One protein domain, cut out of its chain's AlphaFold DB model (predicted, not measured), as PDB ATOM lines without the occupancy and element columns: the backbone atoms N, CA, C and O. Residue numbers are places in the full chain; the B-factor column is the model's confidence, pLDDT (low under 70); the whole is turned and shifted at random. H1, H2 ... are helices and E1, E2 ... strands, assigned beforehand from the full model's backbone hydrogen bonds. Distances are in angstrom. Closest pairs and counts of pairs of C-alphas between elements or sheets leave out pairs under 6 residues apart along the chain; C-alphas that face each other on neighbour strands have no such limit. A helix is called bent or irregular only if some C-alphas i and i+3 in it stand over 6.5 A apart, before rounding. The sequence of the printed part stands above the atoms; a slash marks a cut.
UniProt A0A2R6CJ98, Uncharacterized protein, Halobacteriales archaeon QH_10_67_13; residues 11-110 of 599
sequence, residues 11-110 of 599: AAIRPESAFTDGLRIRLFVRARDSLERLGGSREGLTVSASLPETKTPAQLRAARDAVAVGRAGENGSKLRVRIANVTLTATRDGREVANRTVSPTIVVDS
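AT A GLANCE: This is residues 11 to 110 of the 599 residues of an uncharacterized protein of Halobacteriales archaeon QH_10_67_13 (UniProt A0A2R6CJ98). Two small antiparallel sheets follow each other end to end: the long helix H1 crosses one face of the three-strand sheet E3 E4 E7, and the twisted four-strand sheet E1 E2 E5 E6 extends away beyond the last residues of H1. The short helix H2 packs crosswise on residues 21 to 28 of H1, while E4 and E6 run on from one sheet to the other, into E5 and E7. The printed part has 100 residues, of the mixed class, with two named helices and seven named strands in the order H1 E1 E2 H2 E3 E4 E5 E6 E7. It is flat, spanning 49 by 37 by 18 A, and only just loose, close to compact, with a radius of gyration of the C-alphas of 15.6 A.

HOW THE PARTS SIT: H1, residues 15 to 35, is irregular, with C-alphas 16 and 19 8.5 A apart, and has a kink of 33 degrees near residue 22. E1, residues 39 to 42, and E2, residues 45 to 50, form a hairpin, with N 40 and O 47 3.0 A apart. The closest C-alphas of H1 and E2 are those of Leu 35 and Ala 49, 5.4 A apart. H2, residues 57 to 65, touches H1 about perpendicular at 88 degrees, with residues 21 to 28 of H1 alone; the closest C-alphas are those of Ile 25 and Arg 64, 4.9 A apart. E3, residues 67 to 72, and E4, residues 78 to 83, form a hairpin, with N 68 and O 82 2.9 A apart. H1 is on this sheet at a height of 7.9 A, giving two layers, a helix on one face of a sheet; it is over E3 and only just over E4, where 3 of its C-alphas fall, and runs across the strands, at 77 degrees to E3 on the local plane. E4 runs on at 58 degrees into E5, residues 86 to 92, which is antiparallel to E2, with N 48 and O 89 2.9 A apart. E6, residues 95 to 102, forms a hairpin with E5, with N 88 and O 100 2.9 A apart, and runs on at 63 degrees into E7, residues 105 to 108. E7 is antiparallel to E4, with N 81 and O 106 2.8 A apart. In H2 every O i to N i+4 pair is within hydrogen-bond range, in H1 15 of 17.

IN THESE COORDINATES: H1 begins at C-alpha 15, (76.851, 63.043, 114.939), and measures 29.4 A. E5 and E6 measure 20.0 A and 20.6 A. E7 ends at C-alpha 108, (77.752, 85.959, 102.667).

THE WHOLE: The C-alphas farthest apart, of Glu 16 and Glu 43, are 49.9 A apart. The printed part has no cut and no long link. Mean pLDDT of the printed part is 82.6; residues 38 to 42, 45 and 74 to 77 are under 70.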
ATOM      1  N   ALA A  11      70.997  66.266 121.602       83.56
ATOM      2  CA  ALA A  11      70.275  65.340 120.719       83.56
ATOM      3  C   ALA A  11      69.456  66.009 119.580       83.56
ATOM      4  O   ALA A  11      68.653  65.346 118.907       83.56
ATOM      5  N   ALA A  12      69.595  67.322 119.364       85.81
ATOM      6  CA  ALA A  12      69.207  67.992 118.123       85.81
ATOM      7  C   ALA A  12      70.343  68.016 117.080       85.81
ATOM      8  O   ALA A  12      70.067  68.184 115.896       85.81
ATOM      9  N   ILE A  13      71.598  67.818 117.479       88.75
ATOM     10  CA  ILE A  13      72.767  67.766 116.596       88.75
ATOM     11  C   ILE A  13      73.019  66.297 116.234       88.75
ATOM     12  O   ILE A  13      73.210  65.470 117.124       88.75
ATOM     13  N   ARG A  14      73.002  65.947 114.941       88.25
ATOM     14  CA  ARG A  14      73.286  64.568 114.509       88.25
ATOM     15  C   ARG A  14      74.810  64.350 114.427       88.25
ATOM     16  O   ARG A  14      75.473  65.228 113.871       88.25
ATOM     17  N   PRO A  15      75.395  63.242 114.928       82.88
ATOM     18  CA  PRO A  15      76.851  63.043 114.939       82.88
ATOM     19  C   PRO A  15      77.517  63.176 113.560       82.88
ATOM     20  O   PRO A  15      78.537  63.846 113.419       82.88
ATOM     21  N   GLU A  16      76.899  62.611 112.522       83.44
ATOM     22  CA  GLU A  16      77.399  62.600 111.143       83.44
ATOM     23  C   GLU A  16      77.373  63.975 110.461       83.44
ATOM     24  O   GLU A  16      78.060  64.193 109.467       83.44
ATOM     25  N   SER A  17      76.595  64.922 110.991       87.31
ATOM     26  CA  SER A  17      76.497  66.290 110.474       87.31
ATOM     27  C   SER A  17      76.690  67.345 111.567       87.31
ATOM     28  O   SER A  17      76.232  68.481 111.427       87.31
ATOM     29  N   ALA A  18      77.421  67.002 112.637       88.06
ATOM     30  CA  ALA A  18      77.436  67.765 113.884       88.06
ATOM     31  C   ALA A  18      77.874  69.228 113.715       88.06
ATOM     32  O   ALA A  18      77.267  70.143 114.276       88.06
ATOM     33  N   PHE A  19      78.882  69.463 112.871       87.56
ATOM     34  CA  PHE A  19      79.312  70.804 112.483       87.56
ATOM     35  C   PHE A  19      78.189  71.596 111.783       87.56
ATOM     36  O   PHE A  19      77.884  72.727 112.165       87.56
ATOM     37  N   THR A  20      77.559  70.997 110.771       90.69
ATOM     38  CA  THR A  20      76.529  71.636 109.938       90.69
ATOM     39  C   THR A  20      75.260  71.915 110.736       90.69
ATOM     40  O   THR A  20      74.698  73.003 110.633       90.69
ATOM     41  N   ASP A  21      74.826  70.977 111.573       92.12
ATOM     42  CA  ASP A  21      73.654  71.146 112.432       92.12
ATOM     43  C   ASP A  21      73.902  72.158 113.557       92.12
ATOM     44  O   ASP A  21      73.044  73.004 113.815       92.12
ATOM     45  N   GLY A  22      75.097  72.161 114.155       90.12
ATOM     46  CA  GLY A  22      75.511  73.204 115.094       90.12
ATOM     47  C   GLY A  22      75.532  74.598 114.454       90.12
ATOM     48  O   GLY A  22      75.067  75.565 115.061       90.12
ATOM     49  N   LEU A  23      76.007  74.714 113.207       89.88
ATOM     50  CA  LEU A  23      75.970  75.962 112.436       89.88
ATOM     51  C   LEU A  23      74.527  76.411 112.149       89.88
ATOM     52  O   LEU A  23      74.200  77.572 112.389       89.88
ATOM     53  N   ARG A  24      73.653  75.503 111.694       93.81
ATOM     54  CA  ARG A  24      72.222  75.769 111.449       93.81
ATOM     55  C   ARG A  24      71.516  76.308 112.692       93.81
ATOM     56  O   ARG A  24      70.863  77.345 112.614       93.81
ATOM     57  N   ILE A  25      71.695  75.648 113.838       91.38
ATOM     58  CA  ILE A  25      71.093  76.054 115.116       91.38
ATOM     59  C   ILE A  25      71.591  77.441 115.544       91.38
ATOM     60  O   ILE A  25      70.782  78.304 115.882       91.38
ATOM     61  N   ARG A  26      72.908  77.694 115.480       91.69
ATOM     62  CA  ARG A  26      73.486  79.010 115.813       91.69
ATOM     63  C   ARG A  26      72.951  80.121 114.906       91.69
ATOM     64  O   ARG A  26      72.641  81.201 115.401       91.69
ATOM     65  N   LEU A  27      72.815  79.853 113.605       86.19
ATOM     66  CA  LEU A  27      72.220  80.788 112.647       86.19
ATOM     67  C   LEU A  27      70.743  81.056 112.955       86.19
ATOM     68  O   LEU A  27      70.343  82.216 112.935       86.19
ATOM     69  N   PHE A  28      69.951  80.030 113.286       91.50
ATOM     70  CA  PHE A  28      68.539  80.198 113.646       91.50
ATOM     71  C   PHE A  28      68.369  81.066 114.897       91.50
ATOM     72  O   PHE A  28      67.630  82.047 114.863       91.50
ATOM     73  N   VAL A  29      69.074  80.737 115.987       88.38
ATOM     74  CA  VAL A  29      68.984  81.486 117.253       88.38
ATOM     75  C   VAL A  29      69.427  82.931 117.041       88.38
ATOM     76  O   VAL A  29      68.682  83.853 117.358       88.38
ATOM     77  N   ARG A  30      70.581  83.152 116.393       87.62
ATOM     78  CA  ARG A  30      71.073  84.507 116.116       87.62
ATOM     79  C   ARG A  30      70.136  85.298 115.201       87.62
ATOM     80  O   ARG A  30      70.032  86.511 115.369       87.62
ATOM     81  N   ALA A  31      69.468  84.641 114.252       81.12
ATOM     82  CA  ALA A  31      68.459  85.272 113.412       81.12
ATOM     83  C   ALA A  31      67.217  85.658 114.223       81.12
ATOM     84  O   ALA A  31      66.808  86.811 114.135       81.12
ATOM     85  N   ARG A  32      66.664  84.761 115.055       85.81
ATOM     86  CA  ARG A  32      65.508  85.068 115.915       85.81
ATOM     87  C   ARG A  32      65.805  86.257 116.830       85.81
ATOM     88  O   ARG A  32      65.104  87.259 116.745       85.81
ATOM     89  N   ASP A  33      66.905  86.200 117.581       81.31
ATOM     90  CA  ASP A  33      67.316  87.260 118.514       81.31
ATOM     91  C   ASP A  33      67.583  88.614 117.811       81.31
ATOM     92  O   ASP A  33      67.598  89.662 118.460       81.31
ATOM     93  N   SER A  34      67.846  88.600 116.495       76.81
ATOM     94  CA  SER A  34      67.993  89.808 115.670       76.81
ATOM     95  C   SER A  34      66.648  90.302 115.131       76.81
ATOM     96  O   SER A  34      66.407  91.504 115.132       76.81
ATOM     97  N   LEU A  35      65.766  89.398 114.689       80.00
ATOM     98  CA  LEU A  35      64.432  89.721 114.171       80.00
ATOM     99  C   LEU A  35      63.517  90.282 115.270       80.00
ATOM    100  O   LEU A  35      62.840  91.274 115.029       80.00
ATOM    101  N   GLU A  36      63.604  89.758 116.497       76.38
ATOM    102  CA  GLU A  36      62.924  90.301 117.689       76.38
ATOM    103  C   GLU A  36      63.266  91.781 117.965       76.38
ATOM    104  O   GLU A  36      62.476  92.499 118.572       76.38
ATOM    105  N   ARG A  37      64.432  92.256 117.503       75.06
ATOM    106  CA  ARG A  37      64.881  93.657 117.626       75.06
ATOM    107  C   ARG A  37      64.571  94.497 116.384       75.06
ATOM    108  O   ARG A  37      64.709  95.717 116.426       75.06
ATOM    109  N   LEU A  38      64.193  93.864 115.274       65.94
ATOM    110  CA  LEU A  38      63.886  94.517 114.004       65.94
ATOM    111  C   LEU A  38      62.391  94.847 113.936       65.94
ATOM    112  O   LEU A  38      61.609  94.177 113.263       65.94
ATOM    113  N   GLY A  39      62.016  95.922 114.631       59.22
ATOM    114  CA  GLY A  39      60.750  96.621 114.430       59.22
ATOM    115  C   GLY A  39      60.956  97.860 113.561       59.22
ATOM    116  O   GLY A  39      61.833  98.675 113.844       59.22
ATOM    117  N   GLY A  40      60.150  98.021 112.513       58.66
ATOM    118  CA  GLY A  40      60.107  99.242 111.706       58.66
ATOM    119  C   GLY A  40      58.715  99.855 111.746       58.66
ATOM    120  O   GLY A  40      57.741  99.138 111.536       58.66
ATOM    121  N   SER A  41      58.608 101.163 111.990       62.31
ATOM    122  CA  SER A  41      57.334 101.886 111.906       62.31
ATOM    123  C   SER A  41      57.403 102.978 110.843       62.31
ATOM    124  O   SER A  41      58.395 103.704 110.755       62.31
ATOM    125  N   ARG A  42      56.361 103.077 110.016       56.09
ATOM    126  CA  ARG A  42      56.209 104.101 108.979       56.09
ATOM    127  C   ARG A  42      54.725 104.349 108.726       56.09
ATOM    128  O   ARG A  42      53.986 103.402 108.489       56.09
ATOM    129  N   GLU A  43      54.295 105.612 108.743       73.50
ATOM    130  CA  GLU A  43      52.921 106.014 108.367       73.50
ATOM    131  C   GLU A  43      51.830 105.229 109.144       73.50
ATOM    132  O   GLU A  43      50.860 104.717 108.579       73.50
ATOM    133  N   GLY A  44      52.033 105.065 110.461       71.81
ATOM    134  CA  GLY A  44      51.141 104.314 111.362       71.81
ATOM    135  C   GLY A  44      51.163 102.788 111.187       71.81
ATOM    136  O   GLY A  44      50.472 102.079 111.914       71.81
ATOM    137  N   LEU A  45      51.945 102.266 110.237       69.62
ATOM    138  CA  LEU A  45      52.162 100.838 110.027       69.62
ATOM    139  C   LEU A  45      53.444 100.397 110.743       69.62
ATOM    140  O   LEU A  45      54.534 100.862 110.411       69.62
ATOM    141  N   THR A  46      53.323  99.465 111.681       74.00
ATOM    142  CA  THR A  46      54.455  98.811 112.345       74.00
ATOM    143  C   THR A  46      54.625  97.407 111.782       74.00
ATOM    144  O   THR A  46      53.683  96.620 111.762       74.00
ATOM    145  N   VAL A  47      55.828  97.080 111.320       74.94
ATOM    146  CA  VAL A  47      56.186  95.751 110.815       74.94
ATOM    147  C   VAL A  47      57.185  95.114 111.770       74.94
ATOM    148  O   VAL A  47      58.226  95.702 112.073       74.94
ATOM    149  N   SER A  48      56.871  93.901 112.215       76.75
ATOM    150  CA  SER A  48      57.762  93.028 112.972       76.75
ATOM    151  C   SER A  48      58.042  91.744 112.192       76.75
ATOM    152  O   SER A  48      57.265  91.320 111.330       76.75
ATOM    153  N   ALA A  49      59.176  91.122 112.494       77.81
ATOM    154  CA  ALA A  49      59.548  89.821 111.967       77.81
ATOM    155  C   ALA A  49      59.874  88.873 113.123       77.81
ATOM    156  O   ALA A  49      60.483  89.281 114.109       77.81
ATOM    157  N   SER A  50      59.489  87.605 113.013       83.88
ATOM    158  CA  SER A  50      59.703  86.619 114.072       83.88
ATOM    159  C   SER A  50      60.029  85.228 113.529       83.88
ATOM    160  O   SER A  50      59.821  84.906 112.354       83.88
ATOM    161  N   LEU A  51      60.588  84.402 114.412       90.31
ATOM    162  CA  LEU A  51      60.866  82.985 114.204       90.31
ATOM    163  C   LEU A  51      60.372  82.195 115.428       90.31
ATOM    164  O   LEU A  51      60.362  82.750 116.528       90.31
ATOM    165  N   PRO A  52      60.001  80.911 115.273       92.44
ATOM    166  CA  PRO A  52      59.585  80.062 116.388       92.44
ATOM    167  C   PRO A  52      60.585  79.998 117.558       92.44
ATOM    168  O   PRO A  52      61.801  80.096 117.380       92.44
ATOM    169  N   GLU A  53      60.072  79.769 118.768       90.81
ATOM    170  CA  GLU A  53      60.901  79.547 119.958       90.81
ATOM    171  C   GLU A  53      61.744  78.262 119.867       90.81
ATOM    172  O   GLU A  53      61.432  77.348 119.109       90.81
ATOM    173  N   THR A  54      62.799  78.171 120.688       91.19
ATOM    174  CA  THR A  54      63.748  77.035 120.726       91.19
ATOM    175  C   THR A  54      63.954  76.470 122.138       91.19
ATOM    176  O   THR A  54      65.064  76.069 122.488       91.19
ATOM    177  N   LYS A  55      62.917  76.496 122.984       88.69
ATOM    178  CA  LYS A  55      62.996  76.105 124.404       88.69
ATOM    179  C   LYS A  55      62.996  74.586 124.616       88.69
ATOM    180  O   LYS A  55      63.509  74.123 125.628       88.69
ATOM    181  N   THR A  56      62.454  73.805 123.678       90.06
ATOM    182  CA  THR A  56      62.391  72.332 123.773       90.06
ATOM    183  C   THR A  56      63.282  71.626 122.739       90.06
ATOM    184  O   THR A  56      63.533  72.175 121.664       90.06
ATOM    185  N   PRO A  57      63.696  70.363 122.974       88.75
ATOM    186  CA  PRO A  57      64.435  69.572 121.984       88.75
ATOM    187  C   PRO A  57      63.712  69.396 120.641       88.75
ATOM    188  O   PRO A  57      64.351  69.332 119.592       88.75
ATOM    189  N   ALA A  58      62.376  69.318 120.647       91.38
ATOM    190  CA  ALA A  58      61.580  69.232 119.422       91.38
ATOM    191  C   ALA A  58      61.633  70.546 118.628       91.38
ATOM    192  O   ALA A  58      61.897  70.531 117.426       91.38
ATOM    193  N   GLN A  59      61.481  71.682 119.316       92.62
ATOM    194  CA  GLN A  59      61.647  73.009 118.727       92.62
ATOM    195  C   GLN A  59      63.072  73.233 118.197       92.62
ATOM    196  O   GLN A  59      63.237  73.779 117.112       92.62
ATOM    197  N   LEU A  60      64.105  72.766 118.905       92.69
ATOM    198  CA  LEU A  60      65.499  72.907 118.472       92.69
ATOM    199  C   LEU A  60      65.809  72.088 117.203       92.69
ATOM    200  O   LEU A  60      66.546  72.551 116.332       92.69
ATOM    201  N   ARG A  61      65.200  70.903 117.048       94.25
ATOM    202  CA  ARG A  61      65.250  70.123 115.795       94.25
ATOM    203  C   ARG A  61      64.516  70.831 114.656       94.25
ATOM    204  O   ARG A  61      65.064  70.924 113.564       94.25
ATOM    205  N   ALA A  62      63.333  71.390 114.918       94.44
ATOM    206  CA  ALA A  62      62.610  72.190 113.929       94.44
ATOM    207  C   ALA A  62      63.407  73.438 113.502       94.44
ATOM    208  O   ALA A  62      63.480  73.739 112.315       94.44
ATOM    209  N   ALA A  63      64.077  74.117 114.438       93.12
ATOM    210  CA  ALA A  63      64.955  75.257 114.178       93.12
ATOM    211  C   ALA A  63      66.180  74.891 113.321       93.12
ATOM    212  O   ALA A  63      66.507  75.600 112.371       93.12
ATOM    213  N   ARG A  64      66.827  73.754 113.612       94.44
ATOM    214  CA  ARG A  64      67.887  73.173 112.772       94.44
ATOM    215  C   ARG A  64      67.392  72.931 111.347       94.44
ATOM    216  O   ARG A  64      68.042  73.362 110.400       94.44
ATOM    217  N   ASP A  65      66.263  72.241 111.197       95.69
ATOM    218  CA  ASP A  65      65.744  71.836 109.886       95.69
ATOM    219  C   ASP A  65      65.120  73.013 109.106       95.69
ATOM    220  O   ASP A  65      65.070  72.983 107.877       95.69
ATOM    221  N   ALA A  66      64.736  74.098 109.790       94.62
ATOM    222  CA  ALA A  66      64.328  75.360 109.176       94.62
ATOM    223  C   ALA A  66      65.491  76.139 108.531       94.62
ATOM    224  O   ALA A  66      65.235  77.035 107.726       94.62
ATOM    225  N   VAL A  67      66.758  75.825 108.839       94.56
ATOM    226  CA  VAL A  67      67.922  76.491 108.228       94.56
ATOM    227  C   VAL A  67      68.616  75.571 107.226       94.56
ATOM    228  O   VAL A  67      69.289  74.598 107.571       94.56
ATOM    229  N   ALA A  68      68.543  75.935 105.949       93.69
ATOM    230  CA  ALA A  68      69.371  75.334 104.913       93.69
ATOM    231  C   ALA A  68      70.652  76.160 104.728       93.69
ATOM    232  O   ALA A  68      70.600  77.351 104.425       93.69
ATOM    233  N   VAL A  69      71.808  75.511 104.883       92.38
ATOM    234  CA  VAL A  69      73.129  76.072 104.562       92.38
ATOM    235  C   VAL A  69      73.714  75.356 103.349       92.38
ATOM    236  O   VAL A  69      73.502  74.157 103.173       92.38
ATOM    237  N   GLY A  70      74.454  76.080 102.514       87.44
ATOM    238  CA  GLY A  70      75.137  75.519 101.352       87.44
ATOM    239  C   GLY A  70      76.156  76.485 100.757       87.44
ATOM    240  O   GLY A  70      76.277  77.627 101.195       87.44
ATOM    241  N   ARG A  71      76.899  76.033  99.747       86.00
ATOM    242  CA  ARG A  71      77.883  76.866  99.039       86.00
ATOM    243  C   ARG A  71      77.235  77.767  97.987       86.00
ATOM    244  O   ARG A  71      76.182  77.445  97.428       86.00
ATOM    245  N   ALA A  72      77.894  78.883  97.699       76.44
ATOM    246  CA  ALA A  72      77.575  79.809  96.619       76.44
ATOM    247  C   ALA A  72      78.838  80.515  96.091       76.44
ATOM    248  O   ALA A  72      79.919  80.416  96.675       76.44
ATOM    249  N   GLY A  73      78.677  81.249  94.987       72.44
ATOM    250  CA  GLY A  73      79.783  81.822  94.218       72.44
ATOM    251  C   GLY A  73      80.475  80.780  93.335       72.44
ATOM    252  O   GLY A  73      80.341  79.580  93.563       72.44
ATOM    253  N   GLU A  74      81.217  81.255  92.335       66.31
ATOM    254  CA  GLU A  74      81.880  80.435  91.304       66.31
ATOM    255  C   GLU A  74      82.782  79.345  91.908       66.31
ATOM    256  O   GLU A  74      82.724  78.189  91.505       66.31
ATOM    257  N   ASN A  75      83.530  79.696  92.960       65.50
ATOM    258  CA  ASN A  75      84.466  78.798  93.648       65.50
ATOM    259  C   ASN A  75      83.883  78.163  94.927       65.50
ATOM    260  O   ASN A  75      84.625  77.627  95.751       65.50
ATOM    261  N   GLY A  76      82.569  78.283  95.160       69.81
ATOM    262  CA  GLY A  76      81.894  77.770  96.359       69.81
ATOM    263  C   GLY A  76      82.311  78.421  97.688       69.81
ATOM    264  O   GLY A  76      81.934  77.922  98.748       69.81
ATOM    265  N   SER A  77      83.082  79.513  97.647       69.19
ATOM    266  CA  SER A  77      83.676  80.206  98.801       69.19
ATOM    267  C   SER A  77      82.710  81.099  99.588       69.19
ATOM    268  O   SER A  77      83.095  81.626 100.631       69.19
ATOM    269  N   LYS A  78      81.469  81.271  99.116       72.25
ATOM    270  CA  LYS A  78      80.413  81.997  99.830       72.25
ATOM    271  C   LYS A  78      79.470  81.017 100.530       72.25
ATOM    272  O   LYS A  78      79.147  79.956  99.994       72.25
ATOM    273  N   LEU A  79      78.960  81.406 101.693       76.25
ATOM    274  CA  LEU A  79      77.926  80.683 102.427       76.25
ATOM    275  C   LEU A  79      76.548  81.215 102.012       76.25
ATOM    276  O   LEU A  79      76.228  82.378 102.247       76.25
ATOM    277  N   ARG A  80      75.718  80.355 101.421       84.50
ATOM    278  CA  ARG A  80      74.282  80.582 101.228       84.50
ATOM    279  C   ARG A  80      73.536  80.065 102.454       84.50
ATOM    280  O   ARG A  80      73.673  78.895 102.802       84.50
ATOM    281  N   VAL A  81      72.712  80.915 103.055       85.12
ATOM    282  CA  VAL A  81      71.800  80.571 104.152       85.12
ATOM    283  C   VAL A  81      70.376  80.857 103.698       85.12
ATOM    284  O   VAL A  81      70.078  81.973 103.283       85.12
ATOM    285  N   ARG A  82      69.487  79.871 103.793       89.75
ATOM    286  CA  ARG A  82      68.037  80.047 103.670       89.75
ATOM    287  C   ARG A  82      67.406  79.725 105.014       89.75
ATOM    288  O   ARG A  82      67.630  78.642 105.543       89.75
ATOM    289  N   ILE A  83      66.609  80.651 105.530       85.94
ATOM    290  CA  ILE A  83      65.847  80.471 106.767       85.94
ATOM    291  C   ILE A  83      64.385  80.310 106.364       85.94
ATOM    292  O   ILE A  83      63.842  81.176 105.685       85.94
ATOM    293  N   ALA A  84      63.771  79.185 106.711       89.56
ATOM    294  CA  ALA A  84      62.358  78.926 106.484       89.56
ATOM    295  C   ALA A  84      61.494  79.525 107.602       89.56
ATOM    296  O   ALA A  84      61.969  79.755 108.712       89.56
ATOM    297  N   ASN A  85      60.208  79.711 107.310       90.25
ATOM    298  CA  ASN A  85      59.176  80.049 108.292       90.25
ATOM    299  C   ASN A  85      59.436  81.335 109.103       90.25
ATOM    300  O   ASN A  85      59.100  81.397 110.282       90.25
ATOM    301  N   VAL A  86      60.013  82.364 108.467       84.81
ATOM    302  CA  VAL A  86      60.062  83.718 109.045       84.81
ATOM    303  C   VAL A  86      58.679  84.336 108.897       84.81
ATOM    304  O   VAL A  86      58.216  84.527 107.770       84.81
ATOM    305  N   THR A  87      58.024  84.649 110.007       85.50
ATOM    306  CA  THR A  87      56.710  85.302 110.013       85.50
ATOM    307  C   THR A  87      56.903  86.812 110.000       85.50
ATOM    308  O   THR A  87      57.638  87.348 110.826       85.50
ATOM    309  N   LEU A  88      56.263  87.499 109.055       79.81
ATOM    310  CA  LEU A  88      56.181  88.957 109.004       79.81
ATOM    311  C   LEU A  88      54.774  89.377 109.420       79.81
ATOM    312  O   LEU A  88      53.814  89.032 108.729       79.81
ATOM    313  N   THR A  89      54.663  90.141 110.501       82.75
ATOM    314  CA  THR A  89      53.394  90.685 110.984       82.75
ATOM    315  C   THR A  89      53.409  92.197 110.802       82.75
ATOM    316  O   THR A  89      54.323  92.879 111.263       82.75
ATOM    317  N   ALA A  90      52.399  92.726 110.120       78.94
ATOM    318  CA  ALA A  90      52.173  94.155 109.978       78.94
ATOM    319  C   ALA A  90      50.939  94.550 110.793       78.94
ATOM    320  O   ALA A  90      49.860  93.976 110.616       78.94
ATOM    321  N   THR A  91      51.092  95.541 111.665       79.75
ATOM    322  CA  THR A  91      50.022  96.097 112.489       79.75
ATOM    323  C   THR A  91      49.816  97.579 112.186       79.75
ATOM    324  O   THR A  91      50.759  98.300 111.864       79.75
ATOM    325  N   ARG A  92      48.572  98.047 112.291       82.12
ATOM    326  CA  ARG A  92      48.203  99.467 112.272       82.12
ATOM    327  C   ARG A  92      47.309  99.734 113.473       82.12
ATOM    328  O   ARG A  92      46.366  98.982 113.707       82.12
ATOM    329  N   ASP A  93      47.641 100.757 114.255       86.44
ATOM    330  CA  ASP A  93      46.899 101.153 115.463       86.44
ATOM    331  C   ASP A  93      46.619  99.968 116.414       86.44
ATOM    332  O   ASP A  93      45.515  99.782 116.926       86.44
ATOM    333  N   GLY A  94      47.624  99.098 116.586       82.31
ATOM    334  CA  GLY A  94      47.555  97.889 117.415       82.31
ATOM    335  C   GLY A  94      46.805  96.695 116.808       82.31
ATOM    336  O   GLY A  94      46.843  95.613 117.390       82.31
ATOM    337  N   ARG A  95      46.159  96.834 115.641       85.88
ATOM    338  CA  ARG A  95      45.456  95.738 114.948       85.88
ATOM    339  C   ARG A  95      46.336  95.110 113.872       85.88
ATOM    340  O   ARG A  95      46.975  95.827 113.107       85.88
ATOM    341  N   GLU A  96      46.352  93.782 113.782       87.38
ATOM    342  CA  GLU A  96      47.000  93.063 112.677       87.38
ATOM    343  C   GLU A  96      46.269  93.361 111.359       87.38
ATOM    344  O   GLU A  96      45.058  93.174 111.257       87.38
ATOM    345  N   VAL A  97      47.009  93.853 110.362       88.25
ATOM    346  CA  VAL A  97      46.492  94.161 109.015       88.25
ATOM    347  C   VAL A  97      47.056  93.235 107.941       88.25
ATOM    348  O   VAL A  97      46.447  93.090 106.883       88.25
ATOM    349  N   ALA A  98      48.200  92.593 108.192       77.81
ATOM    350  CA  ALA A  98      48.723  91.529 107.345       77.81
ATOM    351  C   ALA A  98      49.662  90.602 108.123       77.81
ATOM    352  O   ALA A  98      50.419  91.042 108.988       77.81
ATOM    353  N   ASN A  99      49.671  89.330 107.735       82.75
ATOM    354  CA  ASN A  99      50.558  88.309 108.272       82.75
ATOM    355  C   ASN A  99      51.044  87.425 107.124       82.75
ATOM    356  O   ASN A  99      50.245  86.958 106.308       82.75
ATOM    357  N   ARG A 100      52.362  87.263 106.995       74.69
ATOM    358  CA  ARG A 100      52.971  86.559 105.867       74.69
ATOM    359  C   ARG A 100      54.206  85.780 106.283       74.69
ATOM    360  O   ARG A 100      55.229  86.358 106.642       74.69
ATOM    361  N   THR A 101      54.162  84.473 106.072       83.50
ATOM    362  CA  THR A 101      55.347  83.620 106.159       83.50
ATOM    363  C   THR A 101      56.212  83.768 104.905       83.50
ATOM    364  O   THR A 101      55.734  83.650 103.774       83.50
ATOM    365  N   VAL A 102      57.505  84.009 105.096       76.81
ATOM    366  CA  VAL A 102      58.519  84.087 104.038       76.81
ATOM    367  C   VAL A 102      59.699  83.163 104.347       76.81
ATOM    368  O   VAL A 102      59.765  82.497 105.382       76.81
ATOM    369  N   SER A 103      60.636  83.052 103.407       81.94
ATOM    370  CA  SER A 103      61.843  82.243 103.592       81.94
ATOM    371  C   SER A 103      63.058  82.922 102.956       81.94
ATOM    372  O   SER A 103      63.430  82.576 101.825       81.94
ATOM    373  N   PRO A 104      63.632  83.950 103.614       73.81
ATOM    374  CA  PRO A 104      64.731  84.731 103.064       73.81
ATOM    375  C   PRO A 104      65.946  83.849 102.772       73.81
ATOM    376  O   PRO A 104      66.217  82.866 103.462       73.81
ATOM    377  N   THR A 105      66.678  84.208 101.721       78.50
ATOM    378  CA  THR A 105      67.933  83.558 101.336       78.50
ATOM    379  C   THR A 105      69.012  84.623 101.208       78.50
ATOM    380  O   THR A 105      68.854  85.573 100.449       78.50
ATOM    381  N   ILE A 106      70.090  84.470 101.971       77.88
ATOM    382  CA  ILE A 106      71.200  85.414 102.091       77.88
ATOM    383  C   ILE A 106      72.472  84.694 101.638       77.88
ATOM    384  O   ILE A 106      72.640  83.500 101.894       77.88
ATOM    385  N   VAL A 107      73.370  85.403 100.959       76.44
ATOM    386  CA  VAL A 107      74.698  84.896 100.592       76.44
ATOM    387  C   VAL A 107      75.747  85.807 101.216       76.44
ATOM    388  O   VAL A 107      75.708  87.014 100.998       76.44
ATOM    389  N   VAL A 108      76.670  85.233 101.987       73.94
ATOM    390  CA  VAL A 108      77.752  85.959 102.667       73.94
ATOM    391  C   VAL A 108      79.120  85.411 102.269       73.94
ATOM    392  O   VAL A 108      79.272  84.219 102.001       73.94
ATOM    393  N   ASP A 109      80.129  86.275 102.258       73.62
ATOM    394  CA  ASP A 109      81.526  85.893 102.051       73.62
ATOM    395  C   ASP A 109      82.080  85.180 103.292       73.62
ATOM    396  O   ASP A 109      82.614  85.789 104.216       73.62
ATOM    397  N   SER A 110      81.891  83.860 103.329       75.19
ATOM    398  CA  SER A 110      82.379  82.990 104.396       75.19
ATOM    399  C   SER A 110      82.819  81.640 103.817       75.19
ATOM    400  O   SER A 110      81.965  80.849 103.401       75.19
TER     401      SER A 110